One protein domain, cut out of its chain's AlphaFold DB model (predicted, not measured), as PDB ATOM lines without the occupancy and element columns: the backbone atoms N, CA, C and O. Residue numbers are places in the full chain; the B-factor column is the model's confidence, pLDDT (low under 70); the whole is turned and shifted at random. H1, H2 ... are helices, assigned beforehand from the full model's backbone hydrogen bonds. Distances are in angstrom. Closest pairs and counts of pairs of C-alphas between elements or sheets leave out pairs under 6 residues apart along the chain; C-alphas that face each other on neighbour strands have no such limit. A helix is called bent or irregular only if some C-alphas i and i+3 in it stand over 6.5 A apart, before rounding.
ATOM      1  N   GLY A 536       6.223  51.629 -49.447       87.25
ATOM      2  CA  GLY A 536       4.764  51.740 -49.522       87.25
ATOM      3  C   GLY A 536       4.145  52.744 -48.550       87.25
ATOM      4  O   GLY A 536       4.814  53.457 -47.802       87.25
ATOM      5  N   GLY A 537       2.811  52.793 -48.538       89.62
ATOM      6  CA  GLY A 537       2.052  53.655 -47.631       89.62
ATOM      7  C   GLY A 537       2.235  53.280 -46.154       89.62
ATOM      8  O   GLY A 537       2.325  52.107 -45.792       89.62
ATOM      9  N   MET A 538       2.213  54.276 -45.261       91.12
ATOM     10  CA  MET A 538       2.491  54.056 -43.835       91.12
ATOM     11  C   MET A 538       1.530  53.056 -43.165       91.12
ATOM     12  O   MET A 538       1.969  52.239 -42.359       91.12
ATOM     13  N   ILE A 539       0.231  53.123 -43.479       90.12
ATOM     14  CA  ILE A 539      -0.812  52.280 -42.863       90.12
ATOM     15  C   ILE A 539      -0.942  50.936 -43.580       90.12
ATOM     16  O   ILE A 539      -1.119  49.909 -42.926       90.12
ATOM     17  N   ASP A 540      -0.867  50.947 -44.908       87.75
ATOM     18  CA  ASP A 540      -1.124  49.761 -45.722       87.75
ATOM     19  C   ASP A 540       0.109  48.854 -45.838       87.75
ATOM     20  O   ASP A 540      -0.051  47.642 -45.949       87.75
ATOM     21  N   TRP A 541       1.327  49.398 -45.718       90.56
ATOM     22  CA  TRP A 541       2.577  48.678 -45.980       90.56
ATOM     23  C   TRP A 541       3.569  48.714 -44.813       90.56
ATOM     24  O   TRP A 541       3.830  47.690 -44.176       90.56
ATOM     25  N   THR A 542       4.088  49.900 -44.476       92.50
ATOM     26  CA  THR A 542       5.220  50.041 -43.548       92.50
ATOM     27  C   THR A 542       4.898  49.569 -42.140       92.50
ATOM     28  O   THR A 542       5.623  48.749 -41.572       92.50
ATOM     29  N   LEU A 543       3.804  50.060 -41.552       93.50
ATOM     30  CA  LEU A 543       3.437  49.708 -40.184       93.50
ATOM     31  C   LEU A 543       3.118  48.208 -40.037       93.50
ATOM     32  O   LEU A 543       3.634  47.608 -39.092       93.50
ATOM     33  N   PRO A 544       2.362  47.561 -40.950       93.00
ATOM     34  CA  PRO A 544       2.183  46.114 -40.921       93.00
ATOM     35  C   PRO A 544       3.485  45.306 -40.962       93.00
ATOM     36  O   PRO A 544       3.660  44.405 -40.141       93.00
ATOM     37  N   LEU A 545       4.410  45.622 -41.873       92.94
ATOM     38  CA  LEU A 545       5.658  44.867 -42.030       92.94
ATOM     39  C   LEU A 545       6.594  45.045 -40.828       92.94
ATOM     40  O   LEU A 545       7.121  44.060 -40.303       92.94
ATOM     41  N   LEU A 546       6.738  46.277 -40.329       94.38
ATOM     42  CA  LEU A 546       7.513  46.550 -39.116       94.38
ATOM     43  C   LEU A 546       6.883  45.902 -37.880       94.38
ATOM     44  O   LEU A 546       7.602  45.389 -37.024       94.38
ATOM     45  N   PHE A 547       5.551  45.882 -37.782       95.38
ATOM     46  CA  PHE A 547       4.852  45.202 -36.692       95.38
ATOM     47  C   PHE A 547       5.168  43.702 -36.671       95.38
ATOM     48  O   PHE A 547       5.479  43.167 -35.606       95.38
ATOM     49  N   VAL A 548       5.150  43.040 -37.834       94.56
ATOM     50  CA  VAL A 548       5.546  41.629 -37.946       94.56
ATOM     51  C   VAL A 548       6.986  41.441 -37.462       94.56
ATOM     52  O   VAL A 548       7.220  40.593 -36.604       94.56
ATOM     53  N   GLU A 549       7.933  42.264 -37.911       95.12
ATOM     54  CA  GLU A 549       9.338  42.152 -37.488       95.12
ATOM     55  C   GLU A 549       9.526  42.360 -35.975       95.12
ATOM     56  O   GLU A 549      10.255  41.608 -35.324       95.12
ATOM     57  N   VAL A 550       8.832  43.333 -35.376       96.88
ATOM     58  CA  VAL A 550       8.871  43.583 -33.924       96.88
ATOM     59  C   VAL A 550       8.327  42.388 -33.142       96.88
ATOM     60  O   VAL A 550       8.916  41.983 -32.135       96.88
ATOM     61  N   VAL A 551       7.230  41.787 -33.609       96.94
ATOM     62  CA  VAL A 551       6.680  40.561 -33.017       96.94
ATOM     63  C   VAL A 551       7.684  39.412 -33.126       96.94
ATOM     64  O   VAL A 551       7.913  38.709 -32.140       96.94
ATOM     65  N   LEU A 552       8.340  39.246 -34.276       96.38
ATOM     66  CA  LEU A 552       9.359  38.213 -34.466       96.38
ATOM     67  C   LEU A 552      10.561  38.406 -33.543       96.38
ATOM     68  O   LEU A 552      11.019  37.436 -32.936       96.38
ATOM     69  N   LEU A 553      11.031  39.641 -33.363       97.19
ATOM     70  CA  LEU A 553      12.080  39.959 -32.394       97.19
ATOM     71  C   LEU A 553      11.665  39.555 -30.974       97.19
ATOM     72  O   LEU A 553      12.437  38.898 -30.271       97.19
ATOM     73  N   ALA A 554      10.436  39.879 -30.563       96.81
ATOM     74  CA  ALA A 554       9.909  39.482 -29.260       96.81
ATOM     75  C   ALA A 554       9.839  37.951 -29.108       96.81
ATOM     76  O   ALA A 554      10.253  37.414 -28.079       96.81
ATOM     77  N   CYS A 555       9.386  37.240 -30.143       96.62
ATOM     78  CA  CYS A 555       9.352  35.779 -30.194       96.62
ATOM     79  C   CYS A 555      10.755  35.160 -30.058       96.62
ATOM     80  O   CYS A 555      10.969  34.290 -29.213       96.62
ATOM     81  N   VAL A 556      11.736  35.637 -30.828       96.69
ATOM     82  CA  VAL A 556      13.133  35.172 -30.777       96.69
ATOM     83  C   VAL A 556      13.764  35.410 -29.407       96.69
ATOM     84  O   VAL A 556      14.411  34.512 -28.862       96.69
ATOM     85  N   LEU A 557      13.528  36.578 -28.807       96.62
ATOM     86  CA  LEU A 557      13.999  36.891 -27.458       96.62
ATOM     87  C   LEU A 557      13.335  36.006 -26.396       96.62
ATOM     88  O   LEU A 557      14.023  35.495 -25.510       96.62
ATOM     89  N   ALA A 558      12.021  35.789 -26.486       94.25
ATOM     90  CA  ALA A 558      11.287  34.935 -25.558       94.25
ATOM     91  C   ALA A 558      11.759  33.474 -25.632       94.25
ATOM     92  O   ALA A 558      11.959  32.840 -24.593       94.25
ATOM     93  N   TYR A 559      11.992  32.961 -26.843       93.50
ATOM     94  CA  TYR A 559      12.506  31.611 -27.064       93.50
ATOM     95  C   TYR A 559      13.880  31.414 -26.406       93.50
ATOM     96  O   TYR A 559      14.054  30.519 -25.571       93.50
ATOM     97  N   ASP A 560      14.845  32.293 -26.710       93.62
ATOM     98  CA  ASP A 560      16.192  32.212 -26.131       93.62
ATOM     99  C   ASP A 560      16.181  32.424 -24.611       93.62
ATOM    100  O   ASP A 560      16.942  31.770 -23.890       93.62
ATOM    101  N   TRP A 561      15.304  33.293 -24.100       92.38
ATOM    102  CA  TRP A 561      15.166  33.530 -22.666       92.38
ATOM    103  C   TRP A 561      14.741  32.266 -21.914       92.38
ATOM    104  O   TRP A 561      15.374  31.911 -20.913       92.38
ATOM    105  N   VAL A 562      13.727  31.543 -22.401       90.25
ATOM    106  CA  VAL A 562      13.289  30.283 -21.774       90.25
ATOM    107  C   VAL A 562      14.399  29.239 -21.824       90.25
ATOM    108  O   VAL A 562      14.659  28.542 -20.838       90.25
ATOM    109  N   GLU A 563      15.110  29.159 -22.945       88.81
ATOM    110  CA  GLU A 563      16.225  28.237 -23.094       88.81
ATOM    111  C   GLU A 563      17.389  28.566 -22.142       88.81
ATOM    112  O   GLU A 563      17.959  27.670 -21.510       88.81
ATOM    113  N   LYS A 564      17.687  29.857 -21.950       89.06
ATOM    114  CA  LYS A 564      18.652  30.336 -20.950       89.06
ATOM    115  C   LYS A 564      18.268  29.890 -19.547       89.06
ATOM    116  O   LYS A 564      19.115  29.378 -18.819       89.06
ATOM    117  N   GLN A 565      17.007  30.090 -19.166       88.12
ATOM    118  CA  GLN A 565      16.513  29.731 -17.838       88.12
ATOM    119  C   GLN A 565      16.603  28.225 -17.593       88.12
ATOM    120  O   GLN A 565      16.939  27.799 -16.489       88.12
ATOM    121  N   ARG A 566      16.361  27.409 -18.623       85.31
ATOM    122  CA  ARG A 566      16.514  25.952 -18.544       85.31
ATOM    123  C   ARG A 566      17.962  25.538 -18.300       85.31
ATOM    124  O   ARG A 566      18.201  24.736 -17.401       85.31
ATOM    125  N   LEU A 567      18.906  26.140 -19.025       84.00
ATOM    126  CA  LEU A 567      20.342  25.920 -18.821       84.00
ATOM    127  C   LEU A 567      20.794  26.335 -17.416       84.00
ATOM    128  O   LEU A 567      21.430  25.548 -16.725       84.00
ATOM    129  N   MET A 568      20.408  27.530 -16.955       85.81
ATOM    130  CA  MET A 568      20.764  28.027 -15.615       85.81
ATOM    131  C   MET A 568      20.240  27.132 -14.484       85.81
ATOM    132  O   MET A 568      20.835  27.079 -13.413       85.81
ATOM    133  N   ARG A 569      19.126  26.430 -14.714       83.62
ATOM    134  CA  ARG A 569      18.504  25.518 -13.745       83.62
ATOM    135  C   ARG A 569      18.946  24.058 -13.910       83.62
ATOM    136  O   ARG A 569      18.396  23.196 -13.231       83.62
ATOM    137  N   GLY A 570      19.885  23.765 -14.817       82.69
ATOM    138  CA  GLY A 570      20.363  22.401 -15.080       82.69
ATOM    139  C   GLY A 570      19.273  21.450 -15.589       82.69
ATOM    140  O   GLY A 570      19.314  20.252 -15.315       82.69
ATOM    141  N   LEU A 571      18.253  21.973 -16.276       80.31
ATOM    142  CA  LEU A 571      17.160  21.168 -16.822       80.31
ATOM    143  C   LEU A 571      17.579  20.524 -18.146       80.31
ATOM    144  O   LEU A 571      18.305  21.129 -18.924       80.31
ATOM    145  N   ALA A 572      17.077  19.321 -18.432       80.94
ATOM    146  CA  ALA A 572      17.351  18.626 -19.688       80.94
ATOM    147  C   ALA A 572      16.826  19.393 -20.914       80.94
ATOM    148  O   ALA A 572      15.810  20.102 -20.838       80.94
ATOM    149  N   ASP A 573      17.484  19.197 -22.056       82.62
ATOM    150  CA  ASP A 573      17.024  19.747 -23.326       82.62
ATOM    151  C   ASP A 573      15.636  19.196 -23.701       82.62
ATOM    152  O   ASP A 573      15.340  18.017 -23.527       82.62
ATOM    153  N   HIS A 574      14.777  20.077 -24.205       76.62
ATOM    154  CA  HIS A 574      13.401  19.771 -24.603       76.62
ATOM    155  C   HIS A 574      13.145  19.761 -26.108       76.62
ATOM    156  O   HIS A 574      12.136  19.199 -26.520       76.62
ATOM    157  N   ARG A 575      13.999  20.394 -26.922       83.31
ATOM    158  CA  ARG A 575      13.746  20.572 -28.366       83.31
ATOM    159  C   ARG A 575      14.704  19.792 -29.243       83.31
ATOM    160  O   ARG A 575      14.354  19.455 -30.373       83.31
ATOM    161  N   GLY A 576      15.892  19.485 -28.727       89.81
ATOM    162  CA  GLY A 576      16.934  18.839 -29.507       89.81
ATOM    163  C   GLY A 576      17.431  19.715 -30.658       89.81
ATOM    164  O   GLY A 576      17.030  20.870 -30.830       89.81
ATOM    165  N   ALA A 577      18.300  19.137 -31.483       90.56
ATOM    166  CA  ALA A 577      18.860  19.838 -32.633       90.56
ATOM    167  C   ALA A 577      17.796  20.165 -33.696       90.56
ATOM    168  O   ALA A 577      17.818  21.247 -34.276       90.56
ATOM    169  N   VAL A 578      16.836  19.256 -33.909       91.81
ATOM    170  CA  VAL A 578      15.776  19.411 -34.921       91.81
ATOM    171  C   VAL A 578      14.854  20.583 -34.589       91.81
ATOM    172  O   VAL A 578      14.567  21.387 -35.469       91.81
ATOM    173  N   GLY A 579      14.433  20.733 -33.328       90.88
ATOM    174  CA  GLY A 579      13.558  21.839 -32.936       90.88
ATOM    175  C   GLY A 579      14.215  23.211 -33.120       90.88
ATOM    176  O   GLY A 579      13.569  24.132 -33.605       90.88
ATOM    177  N   ARG A 580      15.514  23.340 -32.818       93.38
ATOM    178  CA  ARG A 580      16.272  24.590 -33.030       93.38
ATOM    179  C   ARG A 580      16.540  24.880 -34.507       93.38
ATOM    180  O   ARG A 580      16.488  26.034 -34.918       93.38
ATOM    181  N   ALA A 581      16.812  23.840 -35.294       94.38
ATOM    182  CA  ALA A 581      16.948  23.952 -36.743       94.38
ATOM    183  C   ALA A 581      15.638  24.432 -37.393       94.38
ATOM    184  O   ALA A 581      15.654  25.361 -38.193       94.38
ATOM    185  N   ALA A 582      14.500  23.853 -37.001       93.88
ATOM    186  CA  ALA A 582      13.187  24.312 -37.443       93.88
ATOM    187  C   ALA A 582      12.938  25.770 -37.027       93.88
ATOM    188  O   ALA A 582      12.546  26.585 -37.859       93.88
ATOM    189  N   TRP A 583      13.242  26.118 -35.771       95.12
ATOM    190  CA  TRP A 583      13.089  27.474 -35.242       95.12
ATOM    191  C   TRP A 583      13.790  28.537 -36.095       95.12
ATOM    192  O   TRP A 583      13.153  29.508 -36.500       95.12
ATOM    193  N   VAL A 584      15.078  28.347 -36.410       95.56
ATOM    194  CA  VAL A 584      15.839  29.334 -37.195       95.56
ATOM    195  C   VAL A 584      15.362  29.423 -38.646       95.56
ATOM    196  O   VAL A 584      15.279  30.526 -39.180       95.56
ATOM    197  N   ILE A 585      14.982  28.298 -39.267       94.12
ATOM    198  CA  ILE A 585      14.437  28.293 -40.633       94.12
ATOM    199  C   ILE A 585      13.126  29.079 -40.676       94.12
ATOM    200  O   ILE A 585      12.990  30.001 -41.476       94.12
ATOM    201  N   PHE A 586      12.170  28.745 -39.808       94.31
ATOM    202  CA  PHE A 586      10.854  29.377 -39.833       94.31
ATOM    203  C   PHE A 586      10.912  30.855 -39.450       94.31
ATOM    204  O   PHE A 586      10.267  31.657 -40.115       94.31
ATOM    205  N   ALA A 587      11.723  31.236 -38.455       94.19
ATOM    206  CA  ALA A 587      11.947  32.644 -38.124       94.19
ATOM    207  C   ALA A 587      12.617  33.407 -39.280       94.19
ATOM    208  O   ALA A 587      12.247  34.544 -39.563       94.19
ATOM    209  N   GLY A 588      13.570  32.777 -39.976       91.12
ATOM    210  CA  GLY A 588      14.248  33.363 -41.133       91.12
ATOM    211  C   GLY A 588      13.328  33.588 -42.338       91.12
ATOM    212  O   GLY A 588      13.443  34.618 -42.990       91.12
ATOM    213  N   LEU A 589      12.390  32.672 -42.609       89.56
ATOM    214  CA  LEU A 589      11.468  32.761 -43.755       89.56
ATOM    215  C   LEU A 589      10.500  33.953 -43.691       89.56
ATOM    216  O   LEU A 589      10.046  34.424 -44.731       89.56
ATOM    217  N   ILE A 590      10.160  34.414 -42.487       91.25
ATOM    218  CA  ILE A 590       9.150  35.465 -42.266       91.25
ATOM    219  C   ILE A 590       9.739  36.812 -41.835       91.25
ATOM    220  O   ILE A 590       9.008  37.793 -41.750       91.25
ATOM    221  N   SER A 591      11.042  36.855 -41.573       93.06
ATOM    222  CA  SER A 591      11.780  38.040 -41.137       93.06
ATOM    223  C   SER A 591      12.168  38.927 -42.324       93.06
ATOM    224  O   SER A 591      12.629  38.415 -43.343       93.06
ATOM    225  N   ILE A 592      12.100  40.252 -42.154       91.06
ATOM    226  CA  ILE A 592      12.699  41.228 -43.097       91.06
ATOM    227  C   ILE A 592      14.213  41.401 -42.883       91.06
ATOM    228  O   ILE A 592      14.906  41.970 -43.719       91.06
ATOM    229  N   GLY A 593      14.765  40.879 -41.782       90.50
ATOM    230  CA  GLY A 593      16.194  40.560 -41.672       90.50
ATOM    231  C   GLY A 593      16.725  40.542 -40.241       90.50
ATOM    232  O   GLY A 593      17.487  39.647 -39.872       90.50
ATOM    233  N   LEU A 594      16.296  41.490 -39.407       93.25
ATOM    234  CA  LEU A 594      16.812  41.684 -38.049       93.25
ATOM    235  C   LEU A 594      16.472  40.498 -37.140       93.25
ATOM    236  O   LEU A 594      17.349  39.976 -36.447       93.25
ATOM    237  N   ALA A 595      15.217  40.045 -37.161       95.31
ATOM    238  CA  ALA A 595      14.766  38.915 -36.359       95.31
ATOM    239  C   ALA A 595      15.441  37.605 -36.789       95.31
ATOM    240  O   ALA A 595      15.874  36.827 -35.937       95.31
ATOM    241  N   GLY A 596      15.598  37.391 -38.098       94.69
ATOM    242  CA  GLY A 596      16.303  36.247 -38.671       94.69
ATOM    243  C   GLY A 596      17.772  36.194 -38.245       94.69
ATOM    244  O   GLY A 596      18.237  35.160 -37.769       94.69
ATOM    245  N   ILE A 597      18.491  37.319 -38.321       95.88
ATOM    246  CA  ILE A 597      19.888  37.415 -37.861       95.88
ATOM    247  C   ILE A 597      19.986  37.128 -36.357       95.88
ATOM    248  O   ILE A 597      20.849  36.360 -35.923       95.88
ATOM    249  N   LEU A 598      19.087  37.696 -35.551       96.81
ATOM    250  CA  LEU A 598      19.076  37.460 -34.109       96.81
ATOM    251  C   LEU A 598      18.801  35.984 -33.773       96.81
ATOM    252  O   LEU A 598      19.460  35.416 -32.897       96.81
ATOM    253  N   ALA A 599      17.876  35.344 -34.496       96.62
ATOM    254  CA  ALA A 599      17.582  33.922 -34.348       96.62
ATOM    255  C   ALA A 599      18.811  33.062 -34.670       96.62
ATOM    256  O   ALA A 599      19.136  32.160 -33.896       96.62
ATOM    257  N   ILE A 600      19.536  33.380 -35.747       97.00
ATOM    258  CA  ILE A 600      20.790  32.709 -36.108       97.00
ATOM    259  C   ILE A 600      21.807  32.823 -34.971       97.00
ATOM    260  O   ILE A 600      22.327  31.805 -34.517       97.00
ATOM    261  N   ILE A 601      22.055  34.030 -34.454       96.81
ATOM    262  CA  ILE A 601      23.025  34.256 -33.369       96.81
ATOM    263  C   ILE A 601      22.670  33.417 -32.133       96.81
ATOM    264  O   ILE A 601      23.542  32.773 -31.536       96.81
ATOM    265  N   PHE A 602      21.395  33.391 -31.743       96.00
ATOM    266  CA  PHE A 602      20.956  32.607 -30.594       96.00
ATOM    267  C   PHE A 602      21.042  31.104 -30.839       96.00
ATOM    268  O   PHE A 602      21.560  30.403 -29.969       96.00
ATOM    269  N   VAL A 603      20.634  30.595 -32.005       95.62
ATOM    270  CA  VAL A 603      20.750  29.162 -32.313       95.62
ATOM    271  C   VAL A 603      22.209  28.722 -32.418       95.62
ATOM    272  O   VAL A 603      22.534  27.660 -31.895       95.62
ATOM    273  N   LEU A 604      23.113  29.533 -32.980       95.19
ATOM    274  CA  LEU A 604      24.552  29.238 -32.980       95.19
ATOM    275  C   LEU A 604      25.083  29.112 -31.546       95.19
ATOM    276  O   LEU A 604      25.680  28.097 -31.184       95.19
ATOM    277  N   ARG A 605      24.797  30.102 -30.692       95.06
ATOM    278  CA  ARG A 605      25.233  30.109 -29.287       95.06
ATOM    279  C   ARG A 605      24.652  28.936 -28.493       95.06
ATOM    280  O   ARG A 605      25.354  28.299 -27.710       95.06
ATOM    281  N   ARG A 606      23.357  28.660 -28.650       91.81
ATOM    282  CA  ARG A 606      22.661  27.589 -27.926       91.81
ATOM    283  C   ARG A 606      23.046  26.213 -28.443       91.81
ATOM    284  O   ARG A 606      23.332  25.337 -27.636       91.81
ATOM    285  N   GLY A 607      23.115  26.041 -29.758       91.38
ATOM    286  CA  GLY A 607      23.582  24.819 -30.402       91.38
ATOM    287  C   GLY A 607      25.000  24.461 -29.968       91.38
ATOM    288  O   GLY A 607      25.273  23.295 -29.702       91.38
ATOM    289  N   TRP A 608      25.870  25.458 -29.782       90.75
ATOM    290  CA  TRP A 608      27.189  25.253 -29.186       90.75
ATOM    291  C   TRP A 608      27.113  24.757 -27.737       90.75
ATOM    292  O   TRP A 608      27.654  23.701 -27.419       90.75
ATOM    293  N   ASN A 609      26.377  25.466 -26.874       89.69
ATOM    294  CA  ASN A 609      26.240  25.115 -25.454       89.69
ATOM    295  C   ASN A 609      25.630  23.724 -25.223       89.69
ATOM    296  O   ASN A 609      25.972  23.059 -24.250       89.69
ATOM    297  N   TRP A 610      24.722  23.289 -26.101       86.62
ATOM    298  CA  TRP A 610      24.089  21.969 -26.045       86.62
ATOM    299  C   TRP A 610      24.835  20.892 -26.836       86.62
ATOM    300  O   TRP A 610      24.358  19.760 -26.899       86.62
ATOM    301  N   THR A 611      25.981  21.210 -27.450       89.69
ATOM    302  CA  THR A 611      26.745  20.296 -28.318       89.69
ATOM    303  C   THR A 611      25.888  19.683 -29.433       89.69
ATOM    304  O   THR A 611      25.820  18.470 -29.606       89.69
ATOM    305  N   GLN A 612      25.195  20.538 -30.191       92.44
ATOM    306  CA  GLN A 612      24.275  20.165 -31.273       92.44
ATOM    307  C   GLN A 612      24.765  20.670 -32.640       92.44
ATOM    308  O   GLN A 612      24.248  21.673 -33.146       92.44
ATOM    309  N   PRO A 613      25.708  19.959 -33.291       92.44
ATOM    310  CA  PRO A 613      26.288  20.379 -34.567       92.44
ATOM    311  C   PRO A 613      25.259  20.596 -35.677       92.44
ATOM    312  O   PRO A 613      25.391  21.530 -36.457       92.44
ATOM    313  N   ALA A 614      24.201  19.781 -35.726       92.00
ATOM    314  CA  ALA A 614      23.156  19.906 -36.741       92.00
ATOM    315  C   ALA A 614      22.367  21.227 -36.636       92.00
ATOM    316  O   ALA A 614      22.039  21.822 -37.656       92.00
ATOM    317  N   ALA A 615      22.101  21.723 -35.421       93.62
ATOM    318  CA  ALA A 615      21.420  23.009 -35.236       93.62
ATOM    319  C   ALA A 615      22.320  24.186 -35.643       93.62
ATOM    320  O   ALA A 615      21.859  25.119 -36.297       93.62
ATOM    321  N   VAL A 616      23.610  24.110 -35.298       94.81
ATOM    322  CA  VAL A 616      24.618  25.111 -35.683       94.81
ATOM    323  C   VAL A 616      24.791  25.148 -37.199       94.81
ATOM    324  O   VAL A 616      24.764  26.227 -37.777       94.81
ATOM    325  N   MET A 617      24.883  23.980 -37.842       94.81
ATOM    326  CA  MET A 617      24.934  23.852 -39.299       94.81
ATOM    327  C   MET A 617      23.753  24.565 -39.957       94.81
ATOM    328  O   MET A 617      23.951  25.410 -40.816       94.81
ATOM    329  N   VAL A 618      22.520  24.268 -39.537       95.69
ATOM    330  CA  VAL A 618      21.327  24.874 -40.145       95.69
ATOM    331  C   VAL A 618      21.305  26.391 -39.955       95.69
ATOM    332  O   VAL A 618      21.056  27.110 -40.918       95.69
ATOM    333  N   ALA A 619      21.634  26.892 -38.761       95.44
ATOM    334  CA  ALA A 619      21.741  28.334 -38.531       95.44
ATOM    335  C   ALA A 619      22.809  28.984 -39.431       95.44
ATOM    336  O   ALA A 619      22.597  30.075 -39.961       95.44
ATOM    337  N   TRP A 620      23.926  28.290 -39.661       95.25
ATOM    338  CA  TRP A 620      24.992  28.727 -40.560       95.25
ATOM    339  C   TRP A 620      24.527  28.808 -42.022       95.25
ATOM    340  O   TRP A 620      24.781  29.804 -42.699       95.25
ATOM    341  N   LEU A 621      23.767  27.811 -42.487       94.94
ATOM    342  CA  LEU A 621      23.189  27.780 -43.835       94.94
ATOM    343  C   LEU A 621      22.185  28.912 -44.086       94.94
ATOM    344  O   LEU A 621      22.031  29.348 -45.222       94.94
ATOM    345  N   THR A 622      21.505  29.398 -43.046       93.88
ATOM    346  CA  THR A 622      20.509  30.476 -43.170       93.88
ATOM    347  C   THR A 622      21.107  31.888 -43.217       93.88
ATOM    348  O   THR A 622      20.390  32.832 -43.553       93.88
ATOM    349  N   ILE A 623      22.409  32.055 -42.937       94.44
ATOM    350  CA  ILE A 623      23.086  33.367 -42.929       94.44
ATOM    351  C   ILE A 623      22.912  34.138 -44.249       94.44
ATOM    352  O   ILE A 623      22.509  35.302 -44.181       94.44
ATOM    353  N   PRO A 624      23.157  33.550 -45.440       92.69
ATOM    354  CA  PRO A 624      23.047  34.290 -46.697       92.69
ATOM    355  C   PRO A 624      21.643  34.848 -46.947       92.69
ATOM    356  O   PRO A 624      21.512  35.950 -47.469       92.69
ATOM    357  N   ILE A 625      20.602  34.119 -46.534       89.56
ATOM    358  CA  ILE A 625      19.204  34.529 -46.709       89.56
ATOM    359  C   ILE A 625      18.884  35.717 -45.794       89.56
ATOM    360  O   ILE A 625      18.385  36.738 -46.262       89.56
ATOM    361  N   ALA A 626      19.209  35.612 -44.501       91.56
ATOM    362  CA  ALA A 626      18.895  36.654 -43.524       91.56
ATOM    363  C   ALA A 626      19.666  37.961 -43.788       91.56
ATOM    364  O   ALA A 626      19.094  39.046 -43.686       91.56
ATOM    365  N   LEU A 627      20.945  37.861 -44.176       91.69
ATOM    366  CA  LEU A 627      21.745  39.024 -44.569       91.69
ATOM    367  C   LEU A 627      21.225  39.655 -45.859       91.69
ATOM    368  O   LEU A 627      21.084  40.871 -45.906       91.69
ATOM    369  N   SER A 628      20.889  38.849 -46.872       88.06
ATOM    370  CA  SER A 628      20.309  39.364 -48.116       88.06
ATOM    371  C   SER A 628      19.010  40.132 -47.860       88.06
ATOM    372  O   SER A 628      18.821  41.178 -48.471       88.06
ATOM    373  N   GLY A 629      18.149  39.650 -46.954       88.44
ATOM    374  CA  GLY A 629      16.918  40.346 -46.573       88.44
ATOM    375  C   GLY A 629      17.178  41.704 -45.927       88.44
ATOM    376  O   GLY A 629      16.622  42.704 -46.366       88.44
ATOM    377  N   LEU A 630      18.097  41.764 -44.956       91.25
ATOM    378  CA  LEU A 630      18.478  43.029 -44.322       91.25
ATOM    379  C   LEU A 630      19.081  44.012 -45.335       91.25
ATOM    380  O   LEU A 630      18.753  45.196 -45.336       91.25
ATOM    381  N   MET A 631      19.985  43.529 -46.185       90.88
ATOM    382  CA  MET A 631      20.704  44.355 -47.154       90.88
ATOM    383  C   MET A 631      19.790  44.931 -48.232       90.88
ATOM    384  O   MET A 631      20.072  46.023 -48.712       90.88
ATOM    385  N   TYR A 632      18.710  44.223 -48.578       88.25
ATOM    386  CA  TYR A 632      17.774  44.631 -49.623       88.25
ATOM    387  C   TYR A 632      17.208  46.035 -49.386       88.25
ATOM    388  O   TYR A 632      17.202  46.835 -50.309       88.25
ATOM    389  N   TRP A 633      16.824  46.358 -48.150       88.94
ATOM    390  CA  TRP A 633      16.206  47.646 -47.815       88.94
ATOM    391  C   TRP A 633      17.118  48.600 -47.034       88.94
ATOM    392  O   TRP A 633      16.871  49.801 -46.984       88.94
ATOM    393  N   SER A 634      18.180  48.100 -46.390       90.06
ATOM    394  CA  SER A 634      19.062  48.950 -45.570       90.06
ATOM    395  C   SER A 634      20.206  49.608 -46.342       90.06
ATOM    396  O   SER A 634      20.744  50.615 -45.878       90.06
ATOM    397  N   LEU A 635      20.600  49.060 -47.498       88.12
ATOM    398  CA  LEU A 635      21.737  49.571 -48.273       88.12
ATOM    399  C   LEU A 635      21.352  50.616 -49.316       88.12
ATOM    400  O   LEU A 635      22.119  51.559 -49.528       88.12
ATOM    401  N   GLU A 636      20.165  50.493 -49.909       80.12
ATOM    402  CA  GLU A 636      19.655  51.448 -50.894       80.12
ATOM    403  C   GLU A 636      19.601  52.894 -50.353       80.12
ATOM    404  O   GLU A 636      20.146  53.779 -51.016       80.12
ATOM    405  N   PRO A 637      19.122  53.165 -49.116       82.44
ATOM    406  CA  PRO A 637      19.144  54.517 -48.543       82.44
ATOM    407  C   PRO A 637      20.547  55.125 -48.384       82.44
ATOM    408  O   PRO A 637      20.684  56.337 -48.232       82.44
ATOM    409  N   ILE A 638      21.594  54.293 -48.386       85.75
ATOM    410  CA  ILE A 638      23.002  54.690 -48.224       85.75
ATOM    411  C   ILE A 638      23.725  54.703 -49.593       85.75
ATOM    412  O   ILE A 638      24.906  55.035 -49.676       85.75
ATOM    413  N   GLY A 639      23.020  54.391 -50.688       83.25
ATOM    414  CA  GLY A 639      23.558  54.383 -52.050       83.25
ATOM    415  C   GLY A 639      24.458  53.184 -52.365       83.25
ATOM    416  O   GLY A 639      25.321  53.286 -53.236       83.25
ATOM    417  N   LEU A 640      24.301  52.067 -51.645       88.31
ATOM    418  CA  LEU A 640      25.051  50.830 -51.873       88.31
ATOM    419  C   LEU A 640      24.146  49.752 -52.480       88.31
ATOM    420  O   LEU A 640      23.026  49.545 -52.022       88.31
ATOM    421  N   GLU A 641      24.650  49.026 -53.478       85.94
ATOM    422  CA  GLU A 641      23.920  47.896 -54.059       85.94
ATOM    423  C   GLU A 641      23.935  46.673 -53.120       85.94
ATOM    424  O   GLU A 641      24.983  46.348 -52.539       85.94
ATOM    425  N   PRO A 642      22.811  45.942 -52.981       86.31
ATOM    426  CA  PRO A 642      22.778  44.695 -52.227       86.31
ATOM    427  C   PRO A 642      23.736  43.644 -52.799       86.31
ATOM    428  O   PRO A 642      23.674  43.285 -53.976       86.31
ATOM    429  N   ILE A 643      24.597  43.083 -51.946       89.12
ATOM    430  CA  ILE A 643      25.469  41.968 -52.336       89.12
ATOM    431  C   ILE A 643      24.598  40.745 -52.642       89.12
ATOM    432  O   ILE A 643      23.779  40.323 -51.824       89.12
ATOM    433  N   GLY A 644      24.814  40.136 -53.809       87.44
ATOM    434  CA  GLY A 644      24.075  38.950 -54.226       87.44
ATOM    435  C   GLY A 644      24.212  37.784 -53.238       87.44
ATOM    436  O   GLY A 644      25.309  37.458 -52.778       87.44
TER     437      GLY A 644
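This is residues 536 to 644 of the 775 residues of an uncharacterized protein of Candidatus Poseidoniales archaeon (UniProt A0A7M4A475). Long H1 lies along one side of an elongated bundle, hub H3 is in the middle beside H2, and H4 and H5 follow end to end beyond H3; residues 536 to 544 stick out. H1, H2, H3 and H5 form an up-and-down bundle, each running against the one before. The printed part has 109 residues and five named helices, H1 to H5 in order, no named strand, class all helix. It is only just compact, close to loose: radius of gyration of the C-alphas 15.5 A, spans 48 by 30 by 19 A.

H1, residues 538 to 568, begins at C-alpha 538 (2.491, 54.056, -43.835) and measures 42.5 A; it is irregular, C-alphas 540 and 543 being 7.2 A apart. H2 is residues 576 to 590, 22.4 A; H3 594 to 609, 22.8 A; H4 613 to 621, 12.3 A; H5 623 to 634, 16.3 A, ending at C-alpha 634 (19.062, 48.950, -45.570).

H3 touches H1 through H1 residues 549 to 560 alone, closest C-alphas Leu 553 and Ala 595, 4.9 A. H2 and H3 form a hairpin, closest C-alphas Gly 588 and Gly 596, 4.3 A. H1 is apart from H4 and H5. Every O i to N i+4 pair is within hydrogen-bond range in H3 and H4; H1 has 24 of 27, H2 9 of 11, H5 7 of 8.

The farthest C-alphas, Gly 570 and Gly 639, are 49.0 A apart. The printed part has no cut, no link is long, and no printed residue is under 70 in pLDDT.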